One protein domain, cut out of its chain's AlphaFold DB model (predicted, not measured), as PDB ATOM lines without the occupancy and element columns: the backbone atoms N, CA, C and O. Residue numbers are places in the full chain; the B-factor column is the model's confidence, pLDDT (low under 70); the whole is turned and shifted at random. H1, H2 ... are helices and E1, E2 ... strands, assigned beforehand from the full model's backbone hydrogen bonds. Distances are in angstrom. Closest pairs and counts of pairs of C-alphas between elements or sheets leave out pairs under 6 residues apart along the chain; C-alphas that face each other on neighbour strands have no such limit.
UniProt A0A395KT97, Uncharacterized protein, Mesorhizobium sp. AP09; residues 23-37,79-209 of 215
ATOM      1  N   GLN A  23      -7.135  25.921   0.981       95.50
ATOM      2  CA  GLN A  23      -7.855  27.171   1.159       95.50
ATOM      3  C   GLN A  23      -9.113  26.922   1.996       95.50
ATOM      4  O   GLN A  23     -10.045  26.263   1.537       95.50
ATOM      5  N   ILE A  24      -9.185  27.499   3.197       97.31
ATOM      6  CA  ILE A  24     -10.424  27.510   3.987       97.31
ATOM      7  C   ILE A  24     -11.448  28.409   3.283       97.31
ATOM      8  O   ILE A  24     -11.176  29.580   3.019       97.31
ATOM      9  N   LEU A  25     -12.626  27.857   2.989       97.38
ATOM     10  CA  LEU A  25     -13.747  28.575   2.379       97.38
ATOM     11  C   LEU A  25     -14.744  29.034   3.446       97.38
ATOM     12  O   LEU A  25     -15.205  30.172   3.423       97.38
ATOM     13  N   PHE A  26     -15.048  28.145   4.398       97.56
ATOM     14  CA  PHE A  26     -15.959  28.405   5.510       97.56
ATOM     15  C   PHE A  26     -15.464  27.700   6.768       97.56
ATOM     16  O   PHE A  26     -14.964  26.578   6.707       97.56
ATOM     17  N   GLN A  27     -15.662  28.326   7.922       96.81
ATOM     18  CA  GLN A  27     -15.370  27.721   9.215       96.81
ATOM     19  C   GLN A  27     -16.385  28.208  10.242       96.81
ATOM     20  O   GLN A  27     -16.738  29.387  10.271       96.81
ATOM     21  N   GLY A  28     -16.846  27.292  11.082       93.94
ATOM     22  CA  GLY A  28     -17.759  27.588  12.173       93.94
ATOM     23  C   GLY A  28     -17.517  26.666  13.358       93.94
ATOM     24  O   GLY A  28     -16.525  25.937  13.422       93.94
ATOM     25  N   GLN A  29     -18.428  26.701  14.326       92.00
ATOM     26  CA  GLN A  29     -18.331  25.822  15.483       92.00
ATOM     27  C   GLN A  29     -18.503  24.362  15.044       92.00
ATOM     28  O   GLN A  29     -19.560  23.976  14.555       92.00
ATOM     29  N   GLY A  30     -17.453  23.559  15.225       93.06
ATOM     30  CA  GLY A  30     -17.473  22.130  14.915       93.06
ATOM     31  C   GLY A  30     -17.389  21.788  13.426       93.06
ATOM     32  O   GLY A  30     -17.571  20.621  13.088       93.06
ATOM     33  N   TYR A  31     -17.108  22.744  12.530       97.06
ATOM     34  CA  TYR A  31     -16.882  22.405  11.125       97.06
ATOM     35  C   TYR A  31     -15.901  23.318  10.384       97.06
ATOM     36  O   TYR A  31     -15.800  24.517  10.663       97.06
ATOM     37  N   THR A  32     -15.276  22.745   9.355       98.25
ATOM     38  CA  THR A  32     -14.487  23.450   8.338       98.25
ATOM     39  C   THR A  32     -14.867  22.941   6.951       98.25
ATOM     40  O   THR A  32     -14.937  21.733   6.734       98.25
ATOM     41  N   ILE A  33     -15.069  23.858   6.002       98.31
ATOM     42  CA  ILE A  33     -15.112  23.572   4.566       98.31
ATOM     43  C   ILE A  33     -13.864  24.189   3.940       98.31
ATOM     44  O   ILE A  33     -13.655  25.402   4.028       98.31
ATOM     45  N   ALA A  34     -13.050  23.366   3.294       98.25
ATOM     46  CA  ALA A  34     -11.818  23.781   2.643       98.25
ATOM     47  C   ALA A  34     -11.738  23.229   1.220       98.25
ATOM     48  O   ALA A  34     -12.438  22.290   0.851       98.25
ATOM     49  N   ARG A  35     -10.861  23.811   0.412       97.56
ATOM     50  CA  ARG A  35     -10.496  23.316  -0.913       97.56
ATOM     51  C   ARG A  35      -9.008  23.022  -0.928       97.56
ATOM     52  O   ARG A  35      -8.233  23.898  -0.569       97.56
ATOM     53  N   THR A  36      -8.623  21.842  -1.395       95.94
ATOM     54  CA  THR A  36      -7.214  21.513  -1.640       95.94
ATOM     55  C   THR A  36      -6.878  21.639  -3.123       95.94
ATOM     56  O   THR A  36      -7.752  21.505  -3.985       95.94
ATOM     57  N   PHE A  37      -5.610  21.895  -3.437       93.19
ATOM     58  CA  PHE A  37      -5.095  21.853  -4.812       93.19
ATOM     59  C   PHE A  37      -4.435  20.513  -5.160       93.19
ATOM     60  O   PHE A  37      -4.047  20.293  -6.309       93.19
ATOM     61  N   ALA A  79     -20.775   1.626  12.734       98.38
ATOM     62  CA  ALA A  79     -22.174   1.543  12.328       98.38
ATOM     63  C   ALA A  79     -22.648   2.839  11.647       98.38
ATOM     64  O   ALA A  79     -23.443   2.786  10.703       98.38
ATOM     65  N   GLY A  80     -22.135   3.992  12.090       98.38
ATOM     66  CA  GLY A  80     -22.415   5.294  11.489       98.38
ATOM     67  C   GLY A  80     -21.860   5.419  10.072       98.38
ATOM     68  O   GLY A  80     -22.587   5.819   9.161       98.38
ATOM     69  N   LEU A  81     -20.609   5.002   9.853       98.56
ATOM     70  CA  LEU A  81     -19.987   4.978   8.527       98.56
ATOM     71  C   LEU A  81     -20.727   4.023   7.584       98.56
ATOM     72  O   LEU A  81     -21.053   4.396   6.456       98.56
ATOM     73  N   ALA A  82     -21.072   2.821   8.056       98.56
ATOM     74  CA  ALA A  82     -21.870   1.877   7.280       98.56
ATOM     75  C   ALA A  82     -23.237   2.465   6.891       98.56
ATOM     76  O   ALA A  82     -23.691   2.297   5.759       98.56
ATOM     77  N   LYS A  83     -23.905   3.182   7.804       98.56
ATOM     78  CA  LYS A  83     -25.165   3.879   7.508       98.56
ATOM     79  C   LYS A  83     -24.974   4.946   6.427       98.56
ATOM     80  O   LYS A  83     -25.756   4.973   5.478       98.56
ATOM     81  N   LEU A  84     -23.937   5.777   6.535       98.62
ATOM     82  CA  LEU A  84     -23.611   6.804   5.541       98.62
ATOM     83  C   LEU A  84     -23.395   6.205   4.148       98.62
ATOM     84  O   LEU A  84     -24.025   6.648   3.186       98.62
ATOM     85  N   LEU A  85     -22.586   5.149   4.047       98.62
ATOM     86  CA  LEU A  85     -22.347   4.451   2.784       98.62
ATOM     87  C   LEU A  85     -23.634   3.846   2.211       98.62
ATOM     88  O   LEU A  85     -23.890   3.997   1.019       98.62
ATOM     89  N   ARG A  86     -24.498   3.239   3.040       98.50
ATOM     90  CA  ARG A  86     -25.797   2.707   2.580       98.50
ATOM     91  C   ARG A  86     -26.700   3.804   2.034       98.50
ATOM     92  O   ARG A  86     -27.317   3.607   0.992       98.50
ATOM     93  N   VAL A  87     -26.760   4.959   2.701       98.06
ATOM     94  CA  VAL A  87     -27.515   6.114   2.201       98.06
ATOM     95  C   VAL A  87     -26.942   6.578   0.864       98.06
ATOM     96  O   VAL A  87     -27.706   6.807  -0.068       98.06
ATOM     97  N   ILE A  88     -25.624   6.681   0.710       98.31
ATOM     98  CA  ILE A  88     -25.004   7.053  -0.573       98.31
ATOM     99  C   ILE A  88     -25.325   6.024  -1.672       98.31
ATOM    100  O   ILE A  88     -25.584   6.407  -2.810       98.31
ATOM    101  N   ALA A  89     -25.358   4.741  -1.321       98.19
ATOM    102  CA  ALA A  89     -25.522   3.615  -2.232       98.19
ATOM    103  C   ALA A  89     -26.957   3.381  -2.734       98.19
ATOM    104  O   ALA A  89     -27.144   2.623  -3.683       98.19
ATOM    105  N   VAL A  90     -27.993   3.983  -2.133       97.12
ATOM    106  CA  VAL A  90     -29.375   3.685  -2.551       97.12
ATOM    107  C   VAL A  90     -29.644   4.055  -4.026       97.12
ATOM    108  O   VAL A  90     -29.107   5.057  -4.504       97.12
ATOM    109  N   PRO A  91     -30.551   3.350  -4.738       96.12
ATOM    110  CA  PRO A  91     -30.812   3.587  -6.168       96.12
ATOM    111  C   PRO A  91     -31.216   5.017  -6.546       96.12
ATOM    112  O   PRO A  91     -30.923   5.486  -7.640       96.12
ATOM    113  N   VAL A  92     -31.891   5.727  -5.641       95.44
ATOM    114  CA  VAL A  92     -32.350   7.108  -5.872       95.44
ATOM    115  C   VAL A  92     -31.286   8.168  -5.571       95.44
ATOM    116  O   VAL A  92     -31.529   9.356  -5.800       95.44
ATOM    117  N   SER A  93     -30.125   7.770  -5.042       96.31
ATOM    118  CA  SER A  93     -29.041   8.692  -4.717       96.31
ATOM    119  C   SER A  93     -28.552   9.414  -5.974       96.31
ATOM    120  O   SER A  93     -28.502   8.853  -7.065       96.31
ATOM    121  N   LYS A  94     -28.194  10.692  -5.827       97.12
ATOM    122  CA  LYS A  94     -27.549  11.487  -6.889       97.12
ATOM    123  C   LYS A  94     -26.033  11.542  -6.736       97.12
ATOM    124  O   LYS A  94     -25.356  12.125  -7.582       97.12
ATOM    125  N   VAL A  95     -25.527  10.936  -5.669       98.38
ATOM    126  CA  VAL A  95     -24.114  10.875  -5.321       98.38
ATOM    127  C   VAL A  95     -23.666   9.425  -5.177       98.38
ATOM    128  O   VAL A  95     -24.485   8.531  -4.979       98.38
ATOM    129  N   MET A  96     -22.365   9.208  -5.273       98.25
ATOM    130  CA  MET A  96     -21.687   7.931  -5.110       98.25
ATOM    131  C   MET A  96     -20.471   8.100  -4.202       98.25
ATOM    132  O   MET A  96     -19.959   9.209  -4.056       98.25
ATOM    133  N   SER A  97     -20.001   6.997  -3.623       97.69
ATOM    134  CA  SER A  97     -18.762   6.964  -2.850       97.69
ATOM    135  C   SER A  97     -17.555   6.638  -3.737       97.69
ATOM    136  O   SER A  97     -17.632   5.775  -4.618       97.69
ATOM    137  N   GLY A  98     -16.436   7.310  -3.481       95.06
ATOM    138  CA  GLY A  98     -15.129   7.039  -4.077       95.06
ATOM    139  C   GLY A  98     -14.255   6.158  -3.198       95.06
ATOM    140  O   GLY A  98     -13.799   5.119  -3.639       95.06
ATOM    141  N   GLY A  99     -14.059   6.518  -1.941       93.75
ATOM    142  CA  GLY A  99     -13.288   5.735  -0.983       93.75
ATOM    143  C   GLY A  99     -13.742   6.056   0.429       93.75
ATOM    144  O   GLY A  99     -14.484   7.018   0.635       93.75
ATOM    145  N   CYS A 100     -13.327   5.247   1.397       95.62
ATOM    146  CA  CYS A 100     -13.539   5.558   2.802       95.62
ATOM    147  C   CYS A 100     -12.450   4.965   3.691       95.62
ATOM    148  O   CYS A 100     -11.828   3.965   3.344       95.62
ATOM    149  N   GLU A 101     -12.265   5.564   4.862       94.69
ATOM    150  CA  GLU A 101     -11.424   5.045   5.943       94.69
ATOM    151  C   GLU A 101     -11.954   5.551   7.285       94.69
ATOM    152  O   GLU A 101     -12.605   6.597   7.347       94.69
ATOM    153  N   CYS A 102     -11.650   4.835   8.365       97.06
ATOM    154  CA  CYS A 102     -11.764   5.362   9.720       97.06
ATOM    155  C   CYS A 102     -10.732   4.731  10.665       97.06
ATOM    156  O   CYS A 102     -10.393   3.545  10.569       97.06
ATOM    157  N   ALA A 103     -10.231   5.545  11.592       96.69
ATOM    158  CA  ALA A 103      -9.238   5.142  12.575       96.69
ATOM    159  C   ALA A 103      -9.327   5.983  13.854       96.69
ATOM    160  O   ALA A 103      -9.768   7.135  13.838       96.69
ATOM    161  N   ALA A 104      -8.864   5.391  14.955       97.44
ATOM    162  CA  ALA A 104      -8.690   6.053  16.238       97.44
ATOM    163  C   ALA A 104      -7.252   6.562  16.406       97.44
ATOM    164  O   ALA A 104      -6.292   5.935  15.953       97.44
ATOM    165  N   PHE A 105      -7.116   7.690  17.095       97.00
ATOM    166  CA  PHE A 105      -5.855   8.370  17.351       97.00
ATOM    167  C   PHE A 105      -5.809   8.828  18.814       97.00
ATOM    168  O   PHE A 105      -6.653   9.618  19.249       97.00
ATOM    169  N   ASP A 106      -4.803   8.365  19.561       96.75
ATOM    170  CA  ASP A 106      -4.448   8.934  20.866       96.75
ATOM    171  C   ASP A 106      -3.655  10.226  20.634       96.75
ATOM    172  O   ASP A 106      -2.592  10.219  20.011       96.75
ATOM    173  N   ARG A 107      -4.190  11.350  21.108       95.12
ATOM    174  CA  ARG A 107      -3.606  12.689  20.939       95.12
ATOM    175  C   ARG A 107      -2.613  13.029  22.049       95.12
ATOM    176  O   ARG A 107      -1.990  14.086  21.993       95.12
ATOM    177  N   GLY A 108      -2.440  12.134  23.022       91.69
ATOM    178  CA  GLY A 108      -1.539  12.307  24.154       91.69
ATOM    179  C   GLY A 108      -2.177  13.047  25.329       91.69
ATOM    180  O   GLY A 108      -3.250  13.637  25.229       91.69
ATOM    181  N   LEU A 109      -1.496  12.987  26.476       85.62
ATOM    182  CA  LEU A 109      -1.955  13.595  27.731       85.62
ATOM    183  C   LEU A 109      -1.764  15.117  27.765       85.62
ATOM    184  O   LEU A 109      -2.476  15.794  28.498       85.62
ATOM    185  N   ASP A 110      -0.830  15.635  26.969       88.69
ATOM    186  CA  ASP A 110      -0.480  17.059  26.936       88.69
ATOM    187  C   ASP A 110      -1.328  17.858  25.928       88.69
ATOM    188  O   ASP A 110      -1.103  19.052  25.729       88.69
ATOM    189  N   PHE A 111      -2.288  17.210  25.260       86.12
ATOM    190  CA  PHE A 111      -3.169  17.873  24.306       86.12
ATOM    191  C   PHE A 111      -4.295  18.622  25.033       86.12
ATOM    192  O   PHE A 111      -5.024  18.033  25.829       86.12
ATOM    193  N   ASP A 112      -4.487  19.905  24.716       86.44
ATOM    194  CA  ASP A 112      -5.598  20.698  25.256       86.44
ATOM    195  C   ASP A 112      -6.932  20.277  24.609       86.44
ATOM    196  O   ASP A 112      -7.254  20.649  23.477       86.44
ATOM    197  N   GLY A 113      -7.684  19.417  25.301       90.88
ATOM    198  CA  GLY A 113      -8.974  18.890  24.861       90.88
ATOM    199  C   GLY A 113      -9.126  17.381  25.086       90.88
ATOM    200  O   GLY A 113      -8.396  16.786  25.879       90.88
ATOM    201  N   PRO A 114     -10.088  16.725  24.410       93.81
ATOM    202  CA  PRO A 114     -10.280  15.284  24.537       93.81
ATOM    203  C   PRO A 114      -9.065  14.512  24.015       93.81
ATOM    204  O   PRO A 114      -8.580  14.795  22.913       93.81
ATOM    205  N   ARG A 115      -8.607  13.528  24.795       96.12
ATOM    206  CA  ARG A 115      -7.422  12.710  24.501       96.12
ATOM    207  C   ARG A 115      -7.564  11.910  23.211       96.12
ATOM    208  O   ARG A 115      -6.597  11.775  22.474       96.12
ATOM    209  N   TRP A 116      -8.743  11.374  22.934       98.19
ATOM    210  CA  TRP A 116      -8.972  10.516  21.779       98.19
ATOM    211  C   TRP A 116      -9.741  11.246  20.688       98.19
ATOM    212  O   TRP A 116     -10.694  11.982  20.957       98.19
ATOM    213  N   LEU A 117      -9.324  11.002  19.447       97.81
ATOM    214  CA  LEU A 117     -10.028  11.369  18.226       97.81
ATOM    215  C   LEU A 117     -10.257  10.098  17.415       97.81
ATOM    216  O   LEU A 117      -9.316   9.360  17.145       97.81
ATOM    217  N   VAL A 118     -11.484   9.885  16.963       98.62
ATOM    218  CA  VAL A 118     -11.766   9.000  15.838       98.62
ATOM    219  C   VAL A 118     -12.081   9.874  14.639       98.62
ATOM    220  O   VAL A 118     -12.991  10.705  14.671       98.62
ATOM    221  N   GLY A 119     -11.287   9.706  13.590       97.38
ATOM    222  CA  GLY A 119     -11.455  10.396  12.324       97.38
ATOM    223  C   GLY A 119     -11.698   9.396  11.209       97.38
ATOM    224  O   GLY A 119     -11.226   8.260  11.248       97.38
ATOM    225  N   GLY A 120     -12.406   9.837  10.184       96.81
ATOM    226  CA  GLY A 120     -12.609   9.062   8.976       96.81
ATOM    227  C   GLY A 120     -12.946   9.965   7.812       96.81
ATOM    228  O   GLY A 120     -13.053  11.180   7.975       96.81
ATOM    229  N   PHE A 121     -13.100   9.372   6.639       97.69
ATOM    230  CA  PHE A 121     -13.586  10.082   5.469       97.69
ATOM    231  C   PHE A 121     -14.450   9.183   4.596       97.69
ATOM    232  O   PHE A 121     -14.319   7.958   4.627       97.69
ATOM    233  N   VAL A 122     -15.311   9.814   3.805       98.31
ATOM    234  CA  VAL A 122     -15.918   9.242   2.605       98.31
ATOM    235  C   VAL A 122     -15.736  10.252   1.482       98.31
ATOM    236  O   VAL A 122     -16.174  11.393   1.618       98.31
ATOM    237  N   ASP A 123     -15.128   9.843   0.374       98.19
ATOM    238  CA  ASP A 123     -15.133  10.662  -0.839       98.19
ATOM    239  C   ASP A 123     -16.499  10.546  -1.499       98.19
ATOM    240  O   ASP A 123     -16.970   9.442  -1.775       98.19
ATOM    241  N   VAL A 124     -17.147  11.677  -1.736       98.56
ATOM    242  CA  VAL A 124     -18.487  11.769  -2.305       98.56
ATOM    243  C   VAL A 124     -18.414  12.540  -3.614       98.56
ATOM    244  O   VAL A 124     -17.945  13.676  -3.650       98.56
ATOM    245  N   MET A 125     -18.926  11.941  -4.681       98.50
ATOM    246  CA  MET A 125     -19.032  12.566  -6.001       98.50
ATOM    247  C   MET A 125     -20.465  12.480  -6.495       98.50
ATOM    248  O   MET A 125     -21.207  11.578  -6.107       98.50
ATOM    249  N   PHE A 126     -20.866  13.363  -7.400       98.62
ATOM    250  CA  PHE A 126     -22.107  13.174  -8.139       98.62
ATOM    251  C   PHE A 126     -21.978  12.001  -9.114       98.62
ATOM    252  O   PHE A 126     -20.926  11.781  -9.716       98.62
ATOM    253  N   ILE A 127     -23.066  11.245  -9.284       97.62
ATOM    254  CA  ILE A 127     -23.134  10.173 -10.293       97.62
ATOM    255  C   ILE A 127     -23.042  10.768 -11.704       97.62
ATOM    256  O   ILE A 127     -22.418  10.185 -12.588       97.62
ATOM    257  N   ASP A 128     -23.662  11.932 -11.903       97.75
ATOM    258  CA  ASP A 128     -23.520  12.722 -13.120       97.75
ATOM    259  C   ASP A 128     -22.159  13.428 -13.127       97.75
ATOM    260  O   ASP A 128     -21.917  14.336 -12.330       97.75
ATOM    261  N   ALA A 129     -21.279  12.997 -14.032       96.88
ATOM    262  CA  ALA A 129     -19.908  13.478 -14.128       96.88
ATOM    263  C   ALA A 129     -19.812  14.985 -14.401       96.88
ATOM    264  O   ALA A 129     -18.880  15.620 -13.915       96.88
ATOM    265  N   GLU A 130     -20.771  15.579 -15.122       98.31
ATOM    266  CA  GLU A 130     -20.735  17.019 -15.418       98.31
ATOM    267  C   GLU A 130     -20.865  17.866 -14.152       98.31
ATOM    268  O   GLU A 130     -20.256  18.929 -14.025       98.31
ATOM    269  N   ARG A 131     -21.585  17.355 -13.149       98.44
ATOM    270  CA  ARG A 131     -21.700  18.021 -11.849       98.44
ATOM    271  C   ARG A 131     -20.403  17.983 -11.048       98.44
ATOM    272  O   ARG A 131     -20.271  18.758 -10.104       98.44
ATOM    273  N   ASN A 132     -19.449  17.130 -11.420       98.50
ATOM    274  CA  ASN A 132     -18.163  17.050 -10.738       98.50
ATOM    275  C   ASN A 132     -17.128  18.053 -11.270       98.50
ATOM    276  O   ASN A 132     -16.096  18.232 -10.629       98.50
ATOM    277  N   VAL A 133     -17.379  18.716 -12.404       98.38
ATOM    278  CA  VAL A 133     -16.426  19.675 -12.997       98.38
ATOM    279  C   VAL A 133     -16.329  20.949 -12.168       98.38
ATOM    280  O   VAL A 133     -15.231  21.403 -11.849       98.38
ATOM    281  N   ASP A 134     -17.474  21.517 -11.786       98.31
ATOM    282  CA  ASP A 134     -17.512  22.729 -10.970       98.31
ATOM    283  C   ASP A 134     -17.346  22.381  -9.475       98.31
ATOM    284  O   ASP A 134     -18.233  21.744  -8.891       98.31
ATOM    285  N   PRO A 135     -16.246  22.797  -8.816       97.75
ATOM    286  CA  PRO A 135     -16.050  22.566  -7.386       97.75
ATOM    287  C   PRO A 135     -17.141  23.214  -6.520       97.75
ATOM    288  O   PRO A 135     -17.374  22.740  -5.406       97.75
ATOM    289  N   GLN A 136     -17.845  24.244  -7.009       98.50
ATOM    290  CA  GLN A 136     -18.935  24.877  -6.269       98.50
ATOM    291  C   GLN A 136     -20.075  23.892  -5.969       98.50
ATOM    292  O   GLN A 136     -20.629  23.930  -4.874       98.50
ATOM    293  N   ASN A 137     -20.347  22.923  -6.851       98.69
ATOM    294  CA  ASN A 137     -21.358  21.891  -6.587       98.69
ATOM    295  C   ASN A 137     -21.042  21.063  -5.325       98.69
ATOM    296  O   ASN A 137     -21.956  20.584  -4.650       98.69
ATOM    297  N   HIS A 138     -19.760  20.886  -4.993       98.69
ATOM    298  CA  HIS A 138     -19.319  20.164  -3.796       98.69
ATOM    299  C   HIS A 138     -19.346  21.043  -2.544       98.69
ATOM    300  O   HIS A 138     -19.658  20.548  -1.462       98.69
ATOM    301  N   VAL A 139     -19.086  22.344  -2.690       98.69
ATOM    302  CA  VAL A 139     -19.311  23.333  -1.624       98.69
ATOM    303  C   VAL A 139     -20.797  23.379  -1.257       98.69
ATOM    304  O   VAL A 139     -21.147  23.325  -0.078       98.69
ATOM    305  N   ASP A 140     -21.677  23.397  -2.257       98.62
ATOM    306  CA  ASP A 140     -23.126  23.393  -2.053       98.62
ATOM    307  C   ASP A 140     -23.595  22.079  -1.410       98.62
ATOM    308  O   ASP A 140     -24.426  22.094  -0.501       98.62
ATOM    309  N   LEU A 141     -23.022  20.938  -1.814       98.62
ATOM    310  CA  LEU A 141     -23.274  19.644  -1.172       98.62
ATOM    311  C   LEU A 141     -22.825  19.636   0.298       98.62
ATOM    312  O   LEU A 141     -23.565  19.155   1.155       98.62
ATOM    313  N   ALA A 142     -21.650  20.190   0.601       98.62
ATOM    314  CA  ALA A 142     -21.151  20.334   1.967       98.62
ATOM    315  C   ALA A 142     -22.097  21.189   2.826       98.62
ATOM    316  O   ALA A 142     -22.503  20.771   3.913       98.62
ATOM    317  N   GLY A 143     -22.532  22.345   2.310       98.19
ATOM    318  CA  GLY A 143     -23.522  23.199   2.971       98.19
ATOM    319  C   GLY A 143     -24.878  22.506   3.158       98.19
ATOM    320  O   GLY A 143     -25.492  22.592   4.227       98.19
ATOM    321  N   TYR A 144     -25.328  21.747   2.156       98.00
ATOM    322  CA  TYR A 144     -26.536  20.931   2.258       98.00
ATOM    323  C   TYR A 144     -26.403  19.896   3.382       98.00
ATOM    324  O   TYR A 144     -27.298  19.805   4.216       98.00
ATOM    325  N   ILE A 145     -25.296  19.157   3.481       98.12
ATOM    326  CA  ILE A 145     -25.101  18.164   4.550       98.12
ATOM    327  C   ILE A 145     -25.030  18.841   5.928       98.12
ATOM    328  O   ILE A 145     -25.713  18.406   6.852       98.12
ATOM    329  N   LEU A 146     -24.277  19.930   6.087       96.88
ATOM    330  CA  LEU A 146     -24.166  20.614   7.382       96.88
ATOM    331  C   LEU A 146     -25.500  21.189   7.871       96.88
ATOM    332  O   LEU A 146     -25.802  21.096   9.056       96.88
ATOM    333  N   SER A 147     -26.329  21.729   6.973       96.31
ATOM    334  CA  SER A 147     -27.614  22.341   7.355       96.31
ATOM    335  C   SER A 147     -28.647  21.358   7.915       96.31
ATOM    336  O   SER A 147     -29.581  21.786   8.588       96.31
ATOM    337  N   GLY A 148     -28.493  20.055   7.657       95.75
ATOM    338  CA  GLY A 148     -29.348  19.013   8.234       95.75
ATOM    339  C   GLY A 148     -28.785  18.358   9.498       95.75
ATOM    340  O   GLY A 148     -29.431  17.465  10.040       95.75
ATOM    341  N   ILE A 149     -27.596  18.755   9.967       95.12
ATOM    342  CA  ILE A 149     -26.964  18.179  11.159       95.12
ATOM    343  C   ILE A 149     -27.274  19.060  12.371       95.12
ATOM    344  O   ILE A 149     -26.914  20.234  12.419       95.12
ATOM    345  N   GLY A 150     -27.936  18.476  13.370       87.00
ATOM    346  CA  GLY A 150     -28.171  19.125  14.659       87.00
ATOM    347  C   GLY A 150     -26.941  19.098  15.570       87.00
ATOM    348  O   GLY A 150     -26.047  18.262  15.416       87.00
ATOM    349  N   ALA A 151     -26.924  19.991  16.562       83.56
ATOM    350  CA  ALA A 151     -25.959  19.918  17.655       83.56
ATOM    351  C   ALA A 151     -26.133  18.611  18.449       83.56
ATOM    352  O   ALA A 151     -27.230  18.054  18.521       83.56
ATOM    353  N   SER A 152     -25.048  18.129  19.055       87.62
ATOM    354  CA  SER A 152     -25.107  17.072  20.063       87.62
ATOM    355  C   SER A 152     -24.849  17.675  21.436       87.62
ATOM    356  O   SER A 152     -23.828  18.328  21.640       87.62
ATOM    357  N   ASP A 153     -25.753  17.425  22.382       85.31
ATOM    358  CA  ASP A 153     -25.603  17.881  23.770       85.31
ATOM    359  C   ASP A 153     -24.698  16.958  24.602       85.31
ATOM    360  O   ASP A 153     -24.340  17.278  25.733       85.31
ATOM    361  N   THR A 154     -24.353  15.782  24.066       88.94
ATOM    362  CA  THR A 154     -23.691  14.703  24.822       88.94
ATOM    363  C   THR A 154     -22.374  14.238  24.214       88.94
ATOM    364  O   THR A 154     -21.543  13.687  24.931       88.94
ATOM    365  N   LEU A 155     -22.161  14.461  22.915       93.62
ATOM    366  CA  LEU A 155     -20.988  13.988  22.186       93.62
ATOM    367  C   LEU A 155     -20.253  15.168  21.559       93.62
ATOM    368  O   LEU A 155     -20.865  16.052  20.961       93.62
ATOM    369  N   ILE A 156     -18.924  15.155  21.655       96.19
ATOM    370  CA  ILE A 156     -18.079  16.149  20.995       96.19
ATOM    371  C   ILE A 156     -17.796  15.641  19.584       96.19
ATOM    372  O   ILE A 156     -17.046  14.682  19.397       96.19
ATOM    373  N   ILE A 157     -18.409  16.284  18.596       97.25
ATOM    374  CA  ILE A 157     -18.292  15.923  17.183       97.25
ATOM    375  C   ILE A 157     -17.730  17.078  16.364       97.25
ATOM    376  O   ILE A 157     -17.835  18.243  16.752       97.25
ATOM    377  N   GLY A 158     -17.156  16.748  15.212       97.19
ATOM    378  CA  GLY A 158     -16.698  17.730  14.241       97.19
ATOM    379  C   GLY A 158     -16.828  17.229  12.811       97.19
ATOM    380  O   GLY A 158     -17.002  16.033  12.572       97.19
ATOM    381  N   TYR A 159     -16.727  18.155  11.862       98.12
ATOM    382  CA  TYR A 159     -16.704  17.849  10.439       98.12
ATOM    383  C   TYR A 159     -15.605  18.629   9.739       98.12
ATOM    384  O   TYR A 159     -15.510  19.849   9.846       98.12
ATOM    385  N   GLU A 160     -14.817  17.932   8.946       98.12
ATOM    386  CA  GLU A 160     -13.967  18.559   7.949       98.12
ATOM    387  C   GLU A 160     -14.480  18.143   6.570       98.12
ATOM    388  O   GLU A 160     -14.797  16.981   6.326       98.12
ATOM    389  N   MET A 161     -14.656  19.110   5.681       98.31
ATOM    390  CA  MET A 161     -15.226  18.907   4.356       98.31
ATOM    391  C   MET A 161     -14.264  19.493   3.337       98.31
ATOM    392  O   MET A 161     -14.135  20.711   3.239       98.31
ATOM    393  N   ILE A 162     -13.555  18.628   2.617       98.25
ATOM    394  CA  ILE A 162     -12.496  19.051   1.697       98.25
ATOM    395  C   ILE A 162     -12.963  18.827   0.266       98.25
ATOM    396  O   ILE A 162     -13.290  17.708  -0.116       98.25
ATOM    397  N   ILE A 163     -12.979  19.887  -0.534       98.50
ATOM    398  CA  ILE A 163     -13.178  19.786  -1.975       98.50
ATOM    399  C   ILE A 163     -11.824  19.449  -2.599       98.50
ATOM    400  O   ILE A 163     -10.891  20.255  -2.540       98.50
ATOM    401  N   GLU A 164     -11.726  18.257  -3.182       97.19
ATOM    402  CA  GLU A 164     -10.499  17.693  -3.745       97.19
ATOM    403  C   GLU A 164     -10.627  17.550  -5.270       97.19
ATOM    404  O   GLU A 164     -11.624  16.996  -5.739       97.19
ATOM    405  N   PRO A 165      -9.658  18.010  -6.082       97.81
ATOM    406  CA  PRO A 165      -9.575  17.583  -7.474       97.81
ATOM    407  C   PRO A 165      -9.272  16.078  -7.549       97.81
ATOM    408  O   PRO A 165      -8.473  15.545  -6.787       97.81
ATOM    409  N   LEU A 166      -9.873  15.374  -8.503       97.00
ATOM    410  CA  LEU A 166      -9.604  13.957  -8.732       97.00
ATOM    411  C   LEU A 166      -8.470  13.795  -9.745       97.00
ATOM    412  O   LEU A 166      -8.474  14.427 -10.799       97.00
ATOM    413  N   LYS A 167      -7.539  12.870  -9.485       96.19
ATOM    414  CA  LYS A 167      -6.571  12.417 -10.503       96.19
ATOM    415  C   LYS A 167      -7.298  11.877 -11.726       96.19
ATOM    416  O   LYS A 167      -6.910  12.152 -12.856       96.19
ATOM    417  N   THR A 168      -8.330  11.067 -11.484       95.81
ATOM    418  CA  THR A 168      -9.280  10.696 -12.523       95.81
ATOM    419  C   THR A 168     -10.651  10.322 -11.965       95.81
ATOM    420  O   THR A 168     -10.745   9.762 -10.875       95.81
ATOM    421  N   PHE A 169     -11.703  10.604 -12.731       97.38
ATOM    422  CA  PHE A 169     -13.062  10.118 -12.533       97.38
ATOM    423  C   PHE A 169     -13.535   9.422 -13.813       97.38
ATOM    424  O   PHE A 169     -13.883  10.074 -14.796       97.38
ATOM    425  N   PHE A 170     -13.479   8.091 -13.835       96.56
ATOM    426  CA  PHE A 170     -13.776   7.251 -14.999       96.56
ATOM    427  C   PHE A 170     -13.055   7.713 -16.281       96.56
ATOM    428  O   PHE A 170     -13.641   7.772 -17.359       96.56
ATOM    429  N   GLY A 171     -11.770   8.066 -16.164       95.25
ATOM    430  CA  GLY A 171     -10.938   8.537 -17.275       95.25
ATOM    431  C   GLY A 171     -10.945  10.055 -17.486       95.25
ATOM    432  O   GLY A 171     -10.084  10.562 -18.201       95.25
ATOM    433  N   ARG A 172     -11.845  10.805 -16.836       96.00
ATOM    434  CA  ARG A 172     -11.828  12.280 -16.843       96.00
ATOM    435  C   ARG A 172     -10.813  12.827 -15.851       96.00
ATOM    436  O   ARG A 172     -10.656  12.226 -14.798       96.00
ATOM    437  N   GLY A 173     -10.166  13.951 -16.153       95.75
ATOM    438  CA  GLY A 173      -9.169  14.607 -15.283       95.75
ATOM    439  C   GLY A 173      -9.571  16.004 -14.791       95.75
ATOM    440  O   GLY A 173      -8.740  16.723 -14.255       95.75
ATOM    441  N   ASP A 174     -10.819  16.408 -15.023       97.38
ATOM    442  CA  ASP A 174     -11.379  17.733 -14.717       97.38
ATOM    443  C   ASP A 174     -12.395  17.705 -13.561       97.38
ATOM    444  O   ASP A 174     -13.051  18.703 -13.277       97.38
ATOM    445  N   CYS A 175     -12.557  16.548 -12.920       98.38
ATOM    446  CA  CYS A 175     -13.566  16.315 -11.896       98.38
ATOM    447  C   CYS A 175     -13.024  16.561 -10.485       98.38
ATOM    448  O   CYS A 175     -11.831  16.429 -10.225       98.38
ATOM    449  N   HIS A 176     -13.936  16.839  -9.561       98.50
ATOM    450  CA  HIS A 176     -13.687  17.009  -8.136       98.50
ATOM    451  C   HIS A 176     -14.529  16.019  -7.321       98.50
ATOM    452  O   HIS A 176     -15.457  15.398  -7.845       98.50
ATOM    453  N   ALA A 177     -14.204  15.901  -6.039       98.38
ATOM    454  CA  ALA A 177     -14.976  15.194  -5.028       98.38
ATOM    455  C   ALA A 177     -15.108  16.045  -3.761       98.38
ATOM    456  O   ALA A 177     -14.325  16.965  -3.516       98.38
ATOM    457  N   LEU A 178     -16.092  15.702  -2.934       98.69
ATOM    458  CA  LEU A 178     -16.193  16.142  -1.550       98.69
ATOM    459  C   LEU A 178     -15.679  15.023  -0.644       98.69
ATOM    460  O   LEU A 178     -16.360  14.016  -0.470       98.69
ATOM    461  N   MET A 179     -14.535  15.222  -0.006       98.38
ATOM    462  CA  MET A 179     -14.087  14.377   1.092       98.38
ATOM    463  C   MET A 179     -14.830  14.795   2.367       98.38
ATOM    464  O   MET A 179     -14.507  15.802   3.000       98.38
ATOM    465  N   LEU A 180     -15.862  14.032   2.723       98.62
ATOM    466  CA  LEU A 180     -16.666  14.218   3.927       98.62
ATOM    467  C   LEU A 180     -15.991  13.517   5.106       98.62
ATOM    468  O   LEU A 180     -15.955  12.288   5.143       98.62
ATOM    469  N   LYS A 181     -15.494  14.280   6.084       98.56
ATOM    470  CA  LYS A 181     -14.717  13.761   7.217       98.56
ATOM    471  C   LYS A 181     -15.446  13.981   8.548       98.56
ATOM    472  O   LYS A 181     -15.216  15.001   9.205       98.56
ATOM    473  N   PRO A 182     -16.342  13.069   8.964       98.44
ATOM    474  CA  PRO A 182     -16.879  13.095  10.317       98.44
ATOM    475  C   PRO A 182     -15.764  12.828  11.335       98.44
ATOM    476  O   PRO A 182     -14.814  12.085  11.076       98.44
ATOM    477  N   GLN A 183     -15.881  13.448  12.504       98.44
ATOM    478  CA  GLN A 183     -14.929  13.331  13.601       98.44
ATOM    479  C   GLN A 183     -15.679  13.144  14.918       98.44
ATOM    480  O   GLN A 183     -16.680  13.816  15.174       98.44
ATOM    481  N   GLY A 184     -15.162  12.259  15.765       98.25
ATOM    482  CA  GLY A 184     -15.633  12.042  17.126       98.25
ATOM    483  C   GLY A 184     -14.503  12.207  18.125       98.25
ATOM    484  O   GLY A 184     -13.397  11.720  17.901       98.25
ATOM    485  N   TYR A 185     -14.773  12.882  19.235       98.00
ATOM    486  CA  TYR A 185     -13.787  13.148  20.275       98.00
ATOM    487  C   TYR A 185     -14.254  12.586  21.617       98.00
ATOM    488  O   TYR A 185     -15.442  12.615  21.934       98.00
ATOM    489  N   GLY A 186     -13.313  12.112  22.433       97.38
ATOM    490  CA  GLY A 186     -13.625  11.537  23.739       97.38
ATOM    491  C   GLY A 186     -12.436  11.504  24.703       97.38
ATOM    492  O   GLY A 186     -11.284  11.635  24.282       97.38
ATOM    493  N   PRO A 187     -12.690  11.354  26.014       96.25
ATOM    494  CA  PRO A 187     -11.633  11.129  27.001       96.25
ATOM    495  C   PRO A 187     -10.976   9.746  26.850       96.25
ATOM    496  O   PRO A 187      -9.820   9.567  27.237       96.25
ATOM    497  N   ASP A 188     -11.688   8.792  26.248       96.88
ATOM    498  CA  ASP A 188     -11.241   7.442  25.914       96.88
ATOM    499  C   ASP A 188     -11.638   7.068  24.474       96.88
ATOM    500  O   ASP A 188     -12.456   7.738  23.834       96.88
ATOM    501  N   GLU A 189     -11.027   5.997  23.959       97.88
ATOM    502  CA  GLU A 189     -11.231   5.527  22.585       97.88
ATOM    503  C   GLU A 189     -12.698   5.155  22.312       97.88
ATOM    504  O   GLU A 189     -13.238   5.485  21.256       97.88
ATOM    505  N   ALA A 190     -13.370   4.518  23.275       98.25
ATOM    506  CA  ALA A 190     -14.754   4.073  23.128       98.25
ATOM    507  C   ALA A 190     -15.724   5.256  22.967       98.25
ATOM    508  O   ALA A 190     -16.595   5.237  22.095       98.25
ATOM    509  N   THR A 191     -15.547   6.310  23.765       98.06
ATOM    510  CA  THR A 191     -16.346   7.537  23.667       98.06
ATOM    511  C   THR A 191     -16.089   8.259  22.344       98.06
ATOM    512  O   THR A 191     -17.030   8.752  21.723       98.06
ATOM    513  N   ALA A 192     -14.838   8.283  21.871       98.38
ATOM    514  CA  ALA A 192     -14.502   8.872  20.577       98.38
ATOM    515  C   ALA A 192     -15.143   8.101  19.404       98.38
ATOM    516  O   ALA A 192     -15.683   8.730  18.493       98.38
ATOM    517  N   TRP A 193     -15.179   6.762  19.455       98.44
ATOM    518  CA  TRP A 193     -15.909   5.943  18.475       98.44
ATOM    519  C   TRP A 193     -17.413   6.201  18.505       98.44
ATOM    520  O   TRP A 193     -18.006   6.394  17.447       98.44
ATOM    521  N   ALA A 194     -18.026   6.273  19.689       98.25
ATOM    522  CA  ALA A 194     -19.450   6.588  19.812       98.25
ATOM    523  C   ALA A 194     -19.784   7.975  19.227       98.25
ATOM    524  O   ALA A 194     -20.783   8.134  18.522       98.25
ATOM    525  N   ALA A 195     -18.924   8.969  19.466       98.44
ATOM    526  CA  ALA A 195     -19.047  10.297  18.876       98.44
ATOM    527  C   ALA A 195     -18.897  10.273  17.344       98.44
ATOM    528  O   ALA A 195     -19.669  10.926  16.642       98.44
ATOM    529  N   PHE A 196     -17.956   9.490  16.812       98.62
ATOM    530  CA  PHE A 196     -17.759   9.340  15.369       98.62
ATOM    531  C   PHE A 196     -18.942   8.634  14.699       98.62
ATOM    532  O   PHE A 196     -19.430   9.105  13.672       98.62
ATOM    533  N   ASP A 197     -19.447   7.554  15.300       98.44
ATOM    534  CA  ASP A 197     -20.635   6.841  14.825       98.44
ATOM    535  C   ASP A 197     -21.846   7.772  14.755       98.44
ATOM    536  O   ASP A 197     -22.558   7.791  13.747       98.44
ATOM    537  N   TYR A 198     -22.047   8.589  15.791       98.19
ATOM    538  CA  TYR A 198     -23.088   9.607  15.790       98.19
ATOM    539  C   TYR A 198     -22.883  10.626  14.663       98.19
ATOM    540  O   TYR A 198     -23.818  10.894  13.910       98.19
ATOM    541  N   ALA A 199     -21.671  11.167  14.507       98.44
ATOM    542  CA  ALA A 199     -21.372  12.164  13.480       98.44
ATOM    543  C   ALA A 199     -21.608  11.620  12.057       98.44
ATOM    544  O   ALA A 199     -22.277  12.247  11.234       98.44
ATOM    545  N   ALA A 200     -21.120  10.413  11.768       98.62
ATOM    546  CA  ALA A 200     -21.324   9.766  10.477       98.62
ATOM    547  C   ALA A 200     -22.809   9.446  10.222       98.62
ATOM    548  O   ALA A 200     -23.312   9.680   9.121       98.62
ATOM    549  N   ALA A 201     -23.541   8.978  11.241       98.25
ATOM    550  CA  ALA A 201     -24.976   8.725  11.135       98.25
ATOM    551  C   ALA A 201     -25.789  10.013  10.914       98.25
ATOM    552  O   ALA A 201     -26.710  10.004  10.100       98.25
ATOM    553  N   ALA A 202     -25.432  11.112  11.581       98.06
ATOM    554  CA  ALA A 202     -26.078  12.410  11.402       98.06
ATOM    555  C   ALA A 202     -25.842  12.967   9.989       98.06
ATOM    556  O   ALA A 202     -26.775  13.459   9.352       98.06
ATOM    557  N   ALA A 203     -24.625  12.825   9.454       98.38
ATOM    558  CA  ALA A 203     -24.345  13.159   8.061       98.38
ATOM    559  C   ALA A 203     -25.158  12.291   7.085       98.38
ATOM    560  O   ALA A 203     -25.660  12.804   6.084       98.38
ATOM    561  N   ALA A 204     -25.344  11.003   7.391       98.19
ATOM    562  CA  ALA A 204     -26.180  10.101   6.601       98.19
ATOM    563  C   ALA A 204     -27.649  10.550   6.579       98.19
ATOM    564  O   ALA A 204     -28.242  10.664   5.507       98.19
ATOM    565  N   ASP A 205     -28.223  10.836   7.750       97.38
ATOM    566  CA  ASP A 205     -29.611  11.292   7.878       97.38
ATOM    567  C   ASP A 205     -29.817  12.620   7.154       97.38
ATOM    568  O   ASP A 205     -30.749  12.766   6.363       97.38
ATOM    569  N   SER A 206     -28.883  13.551   7.336       97.69
ATOM    570  CA  SER A 206     -28.879  14.826   6.635       97.69
ATOM    571  C   SER A 206     -28.827  14.651   5.112       97.69
ATOM    572  O   SER A 206     -29.627  15.250   4.393       97.69
ATOM    573  N   LEU A 207     -27.947  13.791   4.593       97.00
ATOM    574  CA  LEU A 207     -27.843  13.518   3.157       97.00
ATOM    575  C   LEU A 207     -29.118  12.864   2.586       97.00
ATOM    576  O   LEU A 207     -29.454  13.055   1.411       97.00
ATOM    577  N   GLY A 208     -29.818  12.081   3.407       95.38
ATOM    578  CA  GLY A 208     -31.035  11.358   3.051       95.38
ATOM    579  C   GLY A 208     -32.347  12.127   3.240       95.38
ATOM    580  O   GLY A 208     -33.366  11.657   2.740       95.38
ATOM    581  N   ARG A 209     -32.339  13.280   3.923       93.38
ATOM    582  CA  ARG A 209     -33.547  13.901   4.506       93.38
ATOM    583  C   ARG A 209     -34.677  14.259   3.534       93.38
ATOM    584  O   ARG A 209     -35.834  14.186   3.923       93.38
TER     585      ARG A 209
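This is residues 23 to 37 and 79 to 209 of the 215 residues of an uncharacterized protein of Mesorhizobium sp. AP09 (UniProt A0A395KT97). A twisted wall of six strands has three helices over one face, making two layers, and no named helix over the other. The long H4 crosses slantwise over E5, E6 and E4 with H1 side by side with it, while the sheet curls round H3. The printed part has 146 residues with four named helices and six named strands, in the order E1 E2 H1 E3 E4 H2 H3 E5 E6 H4; the class is mixed, helices and strands. The mixed sheet has the order E1 E2 E5 E6 E4 E3. The whole is compact, with a radius of gyration of the C-alphas of 15.2 A and spans of 46 by 31 by 24 A.

The sheet runs from edge strand E1, residues 23 to 28, through E2, residues 31 to 36, E5, residues 156 to 165, E6, residues 176 to 186, and E4, residues 116 to 126, to edge strand E3, residues 95 to 106. E2 and E5 are parallel, with N 34 and O 161 within hydrogen-bond range at 2.9 A. The other neighbour pairs are antiparallel: N 33 and O 26 are 2.8 A apart in the hairpin E1 and E2, N 160 and O 181 3.0 A in the hairpin E5 and E6, N 122 and O 180 2.9 A between E6 and E4, and N 103 and O 119 2.9 A in the hairpin E3 and E4. H4, residues 189 to 208, has a height over the sheet of 6.9 A and runs only just slantwise to the strands, at 33 degrees to E6 on the local plane; their closest C-alphas, of Gly 184 and Phe 196, are 3.9 A apart. H1, residues 79 to 89, lies over E4 on the same face and touches H4 at a shallow tilt of 22 degrees, the same way, closest at the C-alphas of Gly 80 and Asp 197, 4.1 A. H3, residues 136 to 147, touches H4 with residues 144 to 147 alone, closest at the C-alphas of Ile 145 and Ser 206, 5.5 A. H2, residues 129 to 132, only grazes the sheet. E4, H2, H3 and E5 form a split strand-helix-strand unit, two same-way strands with E6 between them and a right-handed crossover. Every O i to N i+4 pair is within hydrogen-bond range in H1, H3 and H4; H2 is too short for one.

E1 begins at C-alpha 23 (-7.855, 27.171, 1.159), and H4 ends at C-alpha 208 (-31.035, 11.358, 3.051). E3 and E4 each measure 32.8 A, E6 32.3 A, E5 29.7 A and H4 28.4 A. E3 bends by 61 degrees at residue 98.

The two C-alphas farthest apart, of Leu 109 and Glu 130, are 47.2 A apart. Residues 38 to 78 are not printed; C-alphas 37 and 79 are 31.6 A apart across the cut. Of the links printed whole, none is long. The mean pLDDT of the printed part is 96.6, and no printed residue is under 70.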